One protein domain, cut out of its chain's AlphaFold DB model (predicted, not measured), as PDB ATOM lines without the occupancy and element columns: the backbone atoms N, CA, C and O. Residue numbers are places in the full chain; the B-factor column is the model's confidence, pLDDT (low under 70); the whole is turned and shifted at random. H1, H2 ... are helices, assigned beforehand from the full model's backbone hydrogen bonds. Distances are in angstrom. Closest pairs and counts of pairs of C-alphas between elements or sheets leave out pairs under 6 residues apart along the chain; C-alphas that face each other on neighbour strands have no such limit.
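Overview. This is residues 47 to 125 of the 150 residues of an uncharacterized protein of Mycolicibacter heraklionensis (UniProt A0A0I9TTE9). The longest helix, H3, has H4 folded back along it as a hairpin and makes a V with H2; short H5 sits inside, and H6 is set off beside H1. The printed part has 79 residues with six named helices, H1 to H6 in chain order, and no named strand: all helix. It is compact, radius of gyration of the C-alphas 12.6 A, spanning 31 by 28 by 23 A.

Arrangement. Start at H3, residues 67 to 81: its residues 80 to 81 touch residues 88 to 92 of H4, residues 85 to 98, opposite ways at a shallow tilt of 26 degrees, closest C-alphas Leu 80 and Glu 91, 6.3 A. Residues 92 to 96 of H4 touch H5, residues 100 to 103, closest C-alphas Gly 96 and Ala 103, 5.0 A. H2, residues 52 to 63, only just touches H5 with its residues 58 to 61, 3 pairs of C-alphas within 8 A. H6, residues 110 to 120, touches H1, residues 47 to 50, closest C-alphas Thr 47 and Ile 116, 5.9 A. Each O i to N i+4 pair is within hydrogen-bond range in H2 and H3, 7 of 10 in H4, 5 of 7 in H6.

Along the chain. Find C-alpha 67 at (39.071, -8.628, -28.328), where H3 begins its 21.6 A; H6 ends at C-alpha 120 (38.992, 15.869, -34.886).

Size, cuts and confidence. The printed part has no cut, and no printed residue is under 70 in pLDDT.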
ATOM      1  N   THR A  47      33.165  12.098 -34.843       97.25
ATOM      2  CA  THR A  47      31.947  11.424 -35.321       97.25
ATOM      3  C   THR A  47      30.907  11.354 -34.209       97.25
ATOM      4  O   THR A  47      29.757  11.690 -34.445       97.25
ATOM      5  N   LYS A  48      31.304  11.053 -32.966       96.12
ATOM      6  CA  LYS A  48      30.405  11.074 -31.799       96.12
ATOM      7  C   LYS A  48      29.656  12.396 -31.625       96.12
ATOM      8  O   LYS A  48      28.536  12.393 -31.126       96.12
ATOM      9  N   VAL A  49      30.278  13.515 -31.992       95.31
ATOM     10  CA  VAL A  49      29.690  14.853 -31.854       95.31
ATOM     11  C   VAL A  49      28.888  15.246 -33.092       95.31
ATOM     12  O   VAL A  49      27.780  15.760 -32.961       95.31
ATOM     13  N   VAL A  50      29.448  15.025 -34.280       96.38
ATOM     14  CA  VAL A  50      28.900  15.516 -35.554       96.38
ATOM     15  C   VAL A  50      27.835  14.579 -36.120       96.38
ATOM     16  O   VAL A  50      26.816  15.045 -36.624       96.38
ATOM     17  N   ASP A  51      28.047  13.269 -36.005       94.69
ATOM     18  CA  ASP A  51      27.119  12.223 -36.439       94.69
ATOM     19  C   ASP A  51      27.002  11.113 -35.368       94.69
ATOM     20  O   ASP A  51      27.560  10.015 -35.507       94.69
ATOM     21  N   PRO A  52      26.272  11.384 -34.266       93.94
ATOM     22  CA  PRO A  52      26.119  10.429 -33.170       93.94
ATOM     23  C   PRO A  52      25.502   9.095 -33.612       93.94
ATOM     24  O   PRO A  52      25.817   8.052 -33.046       93.94
ATOM     25  N   ALA A  53      24.645   9.110 -34.641       93.19
ATOM     26  CA  ALA A  53      24.004   7.904 -35.152       93.19
ATOM     27  C   ALA A  53      25.019   6.976 -35.841       93.19
ATOM     28  O   ALA A  53      25.007   5.766 -35.595       93.19
ATOM     29  N   ALA A  54      25.923   7.527 -36.660       93.56
ATOM     30  CA  ALA A  54      27.019   6.760 -37.249       93.56
ATOM     31  C   ALA A  54      27.983   6.232 -36.175       93.56
ATOM     32  O   ALA A  54      28.371   5.059 -36.210       93.56
ATOM     33  N   TYR A  55      28.322   7.067 -35.187       95.38
ATOM     34  CA  TYR A  55      29.153   6.669 -34.052       95.38
ATOM     35  C   TYR A  55      28.555   5.484 -33.281       95.38
ATOM     36  O   TYR A  55      29.233   4.475 -33.081       95.38
ATOM     37  N   ASP A  56      27.283   5.568 -32.886       94.56
ATOM     38  CA  ASP A  56      26.633   4.528 -32.087       94.56
ATOM     39  C   ASP A  56      26.561   3.195 -32.848       94.56
ATOM     40  O   ASP A  56      26.787   2.131 -32.260       94.56
ATOM     41  N   ALA A  57      26.309   3.227 -34.162       94.69
ATOM     42  CA  ALA A  57      26.316   2.031 -35.003       94.69
ATOM     43  C   ALA A  57      27.706   1.364 -35.049       94.69
ATOM     44  O   ALA A  57      27.812   0.141 -34.903       94.69
ATOM     45  N   LEU A  58      28.771   2.162 -35.204       95.81
ATOM     46  CA  LEU A  58      30.158   1.687 -35.215       95.81
ATOM     47  C   LEU A  58      30.559   1.078 -33.869       95.81
ATOM     48  O   LEU A  58      31.041  -0.054 -33.822       95.81
ATOM     49  N   VAL A  59      30.324   1.803 -32.775       96.44
ATOM     50  CA  VAL A  59      30.693   1.370 -31.422       96.44
ATOM     51  C   VAL A  59      29.904   0.136 -31.001       96.44
ATOM     52  O   VAL A  59      30.480  -0.793 -30.433       96.44
ATOM     53  N   THR A  60      28.612   0.062 -31.327       96.06
ATOM     54  CA  THR A  60      27.798  -1.128 -31.044       96.06
ATOM     55  C   THR A  60      28.375  -2.362 -31.729       96.06
ATOM     56  O   THR A  60      28.540  -3.401 -31.091       96.06
ATOM     57  N   LYS A  61      28.719  -2.254 -33.017       96.25
ATOM     58  CA  LYS A  61      29.298  -3.364 -33.777       96.25
ATOM     59  C   LYS A  61      30.689  -3.741 -33.253       96.25
ATOM     60  O   LYS A  61      30.937  -4.924 -33.041       96.25
ATOM     61  N   TYR A  62      31.544  -2.758 -32.973       97.12
ATOM     62  CA  TYR A  62      32.877  -2.965 -32.402       97.12
ATOM     63  C   TYR A  62      32.833  -3.745 -31.079       97.12
ATOM     64  O   TYR A  62      33.555  -4.724 -30.907       97.12
ATOM     65  N   ASN A  63      31.928  -3.378 -30.167       96.12
ATOM     66  CA  ASN A  63      31.805  -4.030 -28.858       96.12
ATOM     67  C   ASN A  63      31.197  -5.445 -28.917       96.12
ATOM     68  O   ASN A  63      31.224  -6.164 -27.922       96.12
ATOM     69  N   GLN A  64      30.674  -5.869 -30.071       96.44
ATOM     70  CA  GLN A  64      30.261  -7.256 -30.315       96.44
ATOM     71  C   GLN A  64      31.402  -8.126 -30.859       96.44
ATOM     72  O   GLN A  64      31.267  -9.349 -30.905       96.44
ATOM     73  N   GLU A  65      32.507  -7.522 -31.301       96.88
ATOM     74  CA  GLU A  65      33.664  -8.267 -31.788       96.88
ATOM     75  C   GLU A  65      34.460  -8.884 -30.633       96.88
ATOM     76  O   GLU A  65      34.546  -8.295 -29.551       96.88
ATOM     77  N   PRO A  66      35.119 -10.035 -30.849       97.44
ATOM     78  CA  PRO A  66      36.071 -10.553 -29.878       97.44
ATOM     79  C   PRO A  66      37.288  -9.611 -29.743       97.44
ATOM     80  O   PRO A  66      37.669  -8.970 -30.727       97.44
ATOM     81  N   PRO A  67      37.978  -9.577 -28.583       95.81
ATOM     82  CA  PRO A  67      39.071  -8.628 -28.328       95.81
ATOM     83  C   PRO A  67      40.190  -8.637 -29.381       95.81
ATOM     84  O   PRO A  67      40.650  -7.589 -29.823       95.81
ATOM     85  N   TRP A  68      40.580  -9.818 -29.869       95.50
ATOM     86  CA  TRP A  68      41.606  -9.921 -30.913       95.50
ATOM     87  C   TRP A  68      41.176  -9.255 -32.230       95.50
ATOM     88  O   TRP A  68      42.017  -8.771 -32.982       95.50
ATOM     89  N   MET A  69      39.875  -9.223 -32.531       97.06
ATOM     90  CA  MET A  69      39.354  -8.586 -33.738       97.06
ATOM     91  C   MET A  69      39.252  -7.071 -33.557       97.06
ATOM     92  O   MET A  69      39.583  -6.326 -34.477       97.06
ATOM     93  N   GLN A  70      38.882  -6.617 -32.360       96.62
ATOM     94  CA  GLN A  70      38.880  -5.204 -31.984       96.62
ATOM     95  C   GLN A  70      40.252  -4.545 -32.205       96.62
ATOM     96  O   GLN A  70      40.346  -3.505 -32.861       96.62
ATOM     97  N   GLU A  71      41.327  -5.185 -31.736       94.56
ATOM     98  CA  GLU A  71      42.706  -4.715 -31.942       94.56
ATOM     99  C   GLU A  71      43.075  -4.642 -33.431       94.56
ATOM    100  O   GLU A  71      43.676  -3.670 -33.898       94.56
ATOM    101  N   GLN A  72      42.680  -5.655 -34.206       95.88
ATOM    102  CA  GLN A  72      42.947  -5.719 -35.642       95.88
ATOM    103  C   GLN A  72      42.219  -4.623 -36.424       95.88
ATOM    104  O   GLN A  72      42.798  -4.058 -37.353       95.88
ATOM    105  N   ILE A  73      40.975  -4.305 -36.060       96.31
ATOM    106  CA  ILE A  73      40.200  -3.229 -36.688       96.31
ATOM    107  C   ILE A  73      40.901  -1.887 -36.462       96.31
ATOM    108  O   ILE A  73      41.243  -1.215 -37.434       96.31
ATOM    109  N   ILE A  74      41.206  -1.541 -35.206       95.56
ATOM    110  CA  ILE A  74      41.886  -0.280 -34.866       95.56
ATOM    111  C   ILE A  74      43.248  -0.189 -35.561       95.56
ATOM    112  O   ILE A  74      43.578   0.841 -36.151       95.56
ATOM    113  N   SER A  75      44.040  -1.265 -35.540       95.25
ATOM    114  CA  SER A  75      45.349  -1.290 -36.199       95.25
ATOM    115  C   SER A  75      45.236  -1.036 -37.705       95.25
ATOM    116  O   SER A  75      45.973  -0.218 -38.254       95.25
ATOM    117  N   ARG A  76      44.282  -1.680 -38.386       95.81
ATOM    118  CA  ARG A  76      44.059  -1.497 -39.828       95.81
ATOM    119  C   ARG A  76      43.584  -0.091 -40.169       95.81
ATOM    120  O   ARG A  76      44.088   0.485 -41.127       95.81
ATOM    121  N   MET A  77      42.674   0.467 -39.377       96.88
ATOM    122  CA  MET A  77      42.180   1.831 -39.568       96.88
ATOM    123  C   MET A  77      43.294   2.869 -39.376       96.88
ATOM    124  O   MET A  77      43.430   3.776 -40.192       96.88
ATOM    125  N   ASN A  78      44.159   2.692 -38.374       94.56
ATOM    126  CA  ASN A  78      45.342   3.540 -38.204       94.56
ATOM    127  C   ASN A  78      46.343   3.386 -39.359       94.56
ATOM    128  O   ASN A  78      46.843   4.384 -39.873       94.56
ATOM    129  N   ASN A  79      46.609   2.156 -39.813       93.69
ATOM    130  CA  ASN A  79      47.499   1.914 -40.954       93.69
ATOM    131  C   ASN A  79      46.980   2.555 -42.242       93.69
ATOM    132  O   ASN A  79      47.779   3.026 -43.046       93.69
ATOM    133  N   LEU A  80      45.660   2.579 -42.432       95.38
ATOM    134  CA  LEU A  80      45.011   3.260 -43.544       95.38
ATOM    135  C   LEU A  80      45.231   4.773 -43.463       95.38
ATOM    136  O   LEU A  80      45.666   5.377 -44.440       95.38
ATOM    137  N   LEU A  81      44.996   5.381 -42.298       95.38
ATOM    138  CA  LEU A  81      45.204   6.818 -42.089       95.38
ATOM    139  C   LEU A  81      46.685   7.224 -42.171       95.38
ATOM    140  O   LEU A  81      46.992   8.360 -42.516       95.38
ATOM    141  N   ALA A  82      47.622   6.304 -41.945       94.44
ATOM    142  CA  ALA A  82      49.049   6.557 -42.144       94.44
ATOM    143  C   ALA A  82      49.472   6.613 -43.629       94.44
ATOM    144  O   ALA A  82      50.610   6.980 -43.926       94.44
ATOM    145  N   LYS A  83      48.599   6.233 -44.573       95.56
ATOM    146  CA  LYS A  83      48.889   6.291 -46.014       95.56
ATOM    147  C   LYS A  83      48.805   7.717 -46.543       95.56
ATOM    148  O   LYS A  83      48.089   8.560 -46.000       95.56
ATOM    149  N   ASP A  84      49.491   7.941 -47.664       95.50
ATOM    150  CA  ASP A  84      49.353   9.166 -48.448       95.50
ATOM    151  C   ASP A  84      47.882   9.372 -48.864       95.50
ATOM    152  O   ASP A  84      47.250   8.392 -49.287       95.50
ATOM    153  N   PRO A  85      47.329  10.599 -48.771       94.94
ATOM    154  CA  PRO A  85      45.943  10.892 -49.137       94.94
ATOM    155  C   PRO A  85      45.510  10.316 -50.488       94.94
ATOM    156  O   PRO A  85      44.410   9.775 -50.593       94.94
ATOM    157  N   ALA A  86      46.389  10.333 -51.498       94.06
ATOM    158  CA  ALA A  86      46.075   9.816 -52.831       94.06
ATOM    159  C   ALA A  86      45.840   8.293 -52.861       94.06
ATOM    160  O   ALA A  86      45.199   7.780 -53.775       94.06
ATOM    161  N   SER A  87      46.355   7.558 -51.870       95.81
ATOM    162  CA  SER A  87      46.194   6.102 -51.761       95.81
ATOM    163  C   SER A  87      45.009   5.688 -50.884       95.81
ATOM    164  O   SER A  87      44.558   4.546 -50.971       95.81
ATOM    165  N   ARG A  88      44.492   6.587 -50.035       96.56
ATOM    166  CA  ARG A  88      43.513   6.236 -48.994       96.56
ATOM    167  C   ARG A  88      42.178   5.741 -49.550       96.56
ATOM    168  O   ARG A  88      41.625   4.821 -48.963       96.56
ATOM    169  N   GLN A  89      41.696   6.262 -50.682       95.69
ATOM    170  CA  GLN A  89      40.460   5.772 -51.317       95.69
ATOM    171  C   GLN A  89      40.535   4.262 -51.588       95.69
ATOM    172  O   GLN A  89      39.728   3.492 -51.077       95.69
ATOM    173  N   THR A  90      41.570   3.828 -52.310       95.81
ATOM    174  CA  THR A  90      41.790   2.412 -52.637       95.81
ATOM    175  C   THR A  90      41.933   1.547 -51.384       95.81
ATOM    176  O   THR A  90      41.448   0.416 -51.345       95.81
ATOM    177  N   GLU A  91      42.596   2.062 -50.351       96.69
ATOM    178  CA  GLU A  91      42.775   1.352 -49.080       96.69
ATOM    179  C   GLU A  91      41.444   1.205 -48.326       96.69
ATOM    180  O   GLU A  91      41.161   0.126 -47.804       96.69
ATOM    181  N   VAL A  92      40.585   2.236 -48.326       96.56
ATOM    182  CA  VAL A  92      39.217   2.152 -47.779       96.56
ATOM    183  C   VAL A  92      38.386   1.158 -48.577       96.56
ATOM    184  O   VAL A  92      37.631   0.389 -47.983       96.56
ATOM    185  N   ASP A  93      38.548   1.111 -49.897       95.00
ATOM    186  CA  ASP A  93      37.830   0.164 -50.746       95.00
ATOM    187  C   ASP A  93      38.197  -1.282 -50.434       95.00
ATOM    188  O   ASP A  93      37.311  -2.109 -50.208       95.00
ATOM    189  N   GLN A  94      39.490  -1.581 -50.312       94.94
ATOM    190  CA  GLN A  94      39.963  -2.907 -49.913       94.94
ATOM    191  C   GLN A  94      39.561  -3.255 -48.477       94.94
ATOM    192  O   GLN A  94      39.130  -4.378 -48.206       94.94
ATOM    193  N   PHE A  95      39.664  -2.296 -47.555       95.69
ATOM    194  CA  PHE A  95      39.227  -2.467 -46.176       95.69
ATOM    195  C   PHE A  95      37.729  -2.772 -46.105       95.69
ATOM    196  O   PHE A  95      37.333  -3.716 -45.426       95.69
ATOM    197  N   GLY A  96      36.905  -2.052 -46.866       95.12
ATOM    198  CA  GLY A  96      35.455  -2.209 -46.906       95.12
ATOM    199  C   GLY A  96      34.974  -3.555 -47.446       95.12
ATOM    200  O   GLY A  96      33.878  -3.975 -47.088       95.12
ATOM    201  N   VAL A  97      35.783  -4.275 -48.230       93.81
ATOM    202  CA  VAL A  97      35.465  -5.657 -48.642       93.81
ATOM    203  C   VAL A  97      35.453  -6.606 -47.440       93.81
ATOM    204  O   VAL A  97      34.614  -7.501 -47.364       93.81
ATOM    205  N   LEU A  98      36.378  -6.420 -46.497       92.00
ATOM    206  CA  LEU A  98      36.528  -7.285 -45.321       92.00
ATOM    207  C   LEU A  98      35.777  -6.747 -44.097       92.00
ATOM    208  O   LEU A  98      35.308  -7.513 -43.259       92.00
ATOM    209  N   PHE A  99      35.666  -5.425 -44.002       94.69
ATOM    210  CA  PHE A  99      35.210  -4.684 -42.833       94.69
ATOM    211  C   PHE A  99      34.180  -3.605 -43.223       94.69
ATOM    212  O   PHE A  99      34.363  -2.432 -42.887       94.69
ATOM    213  N   PRO A 100      33.080  -3.959 -43.919       92.31
ATOM    214  CA  PRO A 100      32.161  -2.977 -44.506       92.31
ATOM    215  C   PRO A 100      31.538  -2.038 -43.469       92.31
ATOM    216  O   PRO A 100      31.399  -0.847 -43.727       92.31
ATOM    217  N   HIS A 101      31.227  -2.546 -42.271       94.31
ATOM    218  CA  HIS A 101      30.704  -1.725 -41.176       94.31
ATOM    219  C   HIS A 101      31.690  -0.646 -40.722       94.31
ATOM    220  O   HIS A 101      31.275   0.468 -40.435       94.31
ATOM    221  N   TYR A 102      32.986  -0.954 -40.677       96.12
ATOM    222  CA  TYR A 102      34.008  -0.029 -40.188       96.12
ATOM    223  C   TYR A 102      34.468   0.948 -41.271       96.12
ATOM    224  O   TYR A 102      34.878   2.064 -40.962       96.12
ATOM    225  N   ALA A 103      34.354   0.569 -42.549       95.69
ATOM    226  CA  ALA A 103      34.604   1.477 -43.668       95.69
ATOM    227  C   ALA A 103      33.639   2.677 -43.679       95.69
ATOM    228  O   ALA A 103      33.979   3.726 -44.225       95.69
ATOM    229  N   ALA A 104      32.473   2.550 -43.033       93.25
ATOM    230  CA  ALA A 104      31.506   3.632 -42.887       93.25
ATOM    231  C   ALA A 104      32.071   4.864 -42.156       93.25
ATOM    232  O   ALA A 104      31.658   5.970 -42.478       93.25
ATOM    233  N   LEU A 105      33.052   4.705 -41.250       95.44
ATOM    234  CA  LEU A 105      33.717   5.851 -40.609       95.44
ATOM    235  C   LEU A 105      34.417   6.751 -41.641       95.44
ATOM    236  O   LEU A 105      34.456   7.970 -41.499       95.44
ATOM    237  N   PHE A 106      34.977   6.152 -42.692       95.69
ATOM    238  CA  PHE A 106      35.703   6.892 -43.723       95.69
ATOM    239  C   PHE A 106      34.778   7.386 -44.833       95.69
ATOM    240  O   PHE A 106      34.949   8.490 -45.335       95.69
ATOM    241  N   ARG A 107      33.756   6.597 -45.173       92.31
ATOM    242  CA  ARG A 107      32.722   6.927 -46.168       92.31
ATOM    243  C   ARG A 107      31.579   7.745 -45.566       92.31
ATOM    244  O   ARG A 107      30.419   7.583 -45.943       92.31
ATOM    245  N   THR A 108      31.906   8.577 -44.581       78.38
ATOM    246  CA  THR A 108      30.938   9.453 -43.925       78.38
ATOM    247  C   THR A 108      30.248  10.328 -44.972       78.38
ATOM    248  O   THR A 108      30.854  10.685 -45.979       78.38
ATOM    249  N   GLN A 109      28.978  10.681 -44.755       75.75
ATOM    250  CA  GLN A 109      28.284  11.588 -45.666       75.75
ATOM    251  C   GLN A 109      29.051  12.906 -45.812       75.75
ATOM    252  O   GLN A 109      29.590  13.432 -44.834       75.75
ATOM    253  N   GLU A 110      29.059  13.460 -47.023       78.25
ATOM    254  CA  GLU A 110      29.805  14.679 -47.356       78.25
ATOM    255  C   GLU A 110      29.477  15.841 -46.402       78.25
ATOM    256  O   GLU A 110      30.376  16.543 -45.946       78.25
ATOM    257  N   SER A 111      28.213  15.964 -45.978       83.31
ATOM    258  CA  SER A 111      27.762  16.994 -45.033       83.31
ATOM    259  C   SER A 111      28.333  16.867 -43.615       83.31
ATOM    260  O   SER A 111      28.369  17.857 -42.891       83.31
ATOM    261  N   ALA A 112      28.741  15.671 -43.188       92.62
ATOM    262  CA  ALA A 112      29.334  15.440 -41.869       92.62
ATOM    263  C   ALA A 112      30.869  15.395 -41.927       92.62
ATOM    264  O   ALA A 112      31.532  15.748 -40.950       92.62
ATOM    265  N   ALA A 113      31.440  15.021 -43.075       94.31
ATOM    266  CA  ALA A 113      32.881  14.892 -43.267       94.31
ATOM    267  C   ALA A 113      33.654  16.169 -42.919       94.31
ATOM    268  O   ALA A 113      34.672  16.100 -42.230       94.31
ATOM    269  N   GLU A 114      33.164  17.332 -43.353       95.06
ATOM    270  CA  GLU A 114      33.828  18.606 -43.078       95.06
ATOM    271  C   GLU A 114      33.828  18.935 -41.577       95.06
ATOM    272  O   GLU A 114      34.876  19.246 -41.012       95.06
ATOM    273  N   GLY A 115      32.683  18.777 -40.902       96.25
ATOM    274  CA  GLY A 115      32.581  18.992 -39.456       96.25
ATOM    275  C   GLY A 115      33.477  18.042 -38.658       96.25
ATOM    276  O   GLY A 115      34.167  18.465 -37.730       96.25
ATOM    277  N   ILE A 116      33.529  16.768 -39.058       97.44
ATOM    278  CA  ILE A 116      34.399  15.766 -38.433       97.44
ATOM    279  C   ILE A 116      35.870  16.149 -38.607       97.44
ATOM    280  O   ILE A 116      36.609  16.177 -37.623       97.44
ATOM    281  N   ALA A 117      36.297  16.474 -39.831       95.62
ATOM    282  CA  ALA A 117      37.685  16.823 -40.130       95.62
ATOM    283  C   ALA A 117      38.139  18.107 -39.414       95.62
ATOM    284  O   ALA A 117      39.266  18.177 -38.922       95.62
ATOM    285  N   GLN A 118      37.261  19.108 -39.300       95.69
ATOM    286  CA  GLN A 118      37.551  20.338 -38.560       95.69
ATOM    287  C   GLN A 118      37.702  20.075 -37.056       95.69
ATOM    288  O   GLN A 118      38.617  20.602 -36.420       95.69
ATOM    289  N   GLN A 119      36.832  19.245 -36.478       96.69
ATOM    290  CA  GLN A 119      36.804  19.029 -35.035       96.69
ATOM    291  C   GLN A 119      37.841  18.012 -34.548       96.69
ATOM    292  O   GLN A 119      38.347  18.150 -33.434       96.69
ATOM    293  N   CYS A 120      38.190  17.003 -35.348       97.31
ATOM    294  CA  CYS A 120      38.992  15.869 -34.886       97.31
ATOM    295  C   CYS A 120      40.363  16.280 -34.319       97.31
ATOM    296  O   CYS A 120      40.800  15.729 -33.311       97.31
ATOM    297  N   SER A 121      40.994  17.317 -34.874       96.25
ATOM    298  CA  SER A 121      42.290  17.824 -34.394       96.25
ATOM    299  C   SER A 121      42.250  18.416 -32.975       96.25
ATOM    300  O   SER A 121      43.288  18.537 -32.329       96.25
ATOM    301  N   THR A 122      41.057  18.756 -32.474       96.81
ATOM    302  CA  THR A 122      40.840  19.280 -31.113       96.81
ATOM    303  C   THR A 122      40.725  18.182 -30.056       96.81
ATOM    304  O   THR A 122      40.745  18.468 -28.859       96.81
ATOM    305  N   LEU A 123      40.600  16.926 -30.488       97.50
ATOM    306  CA  LEU A 123      40.406  15.769 -29.625       97.50
ATOM    307  C   LEU A 123      41.739  15.054 -29.366       97.50
ATOM    308  O   LEU A 123      42.680  15.198 -30.154       97.50
ATOM    309  N   PRO A 124      41.862  14.271 -28.279       96.62
ATOM    310  CA  PRO A 124      43.089  13.533 -28.007       96.62
ATOM    311  C   PRO A 124      43.383  12.501 -29.106       96.62
ATOM    312  O   PRO A 124      42.509  11.737 -29.502       96.62
ATOM    313  N   ALA A 125      44.635  12.453 -29.570       94.19
ATOM    314  CA  ALA A 125      45.073  11.528 -30.622       94.19
ATOM    315  C   ALA A 125      44.996  10.045 -30.220       94.19
ATOM    316  O   ALA A 125      44.852   9.192 -31.089       94.19
TER     317      ALA A 125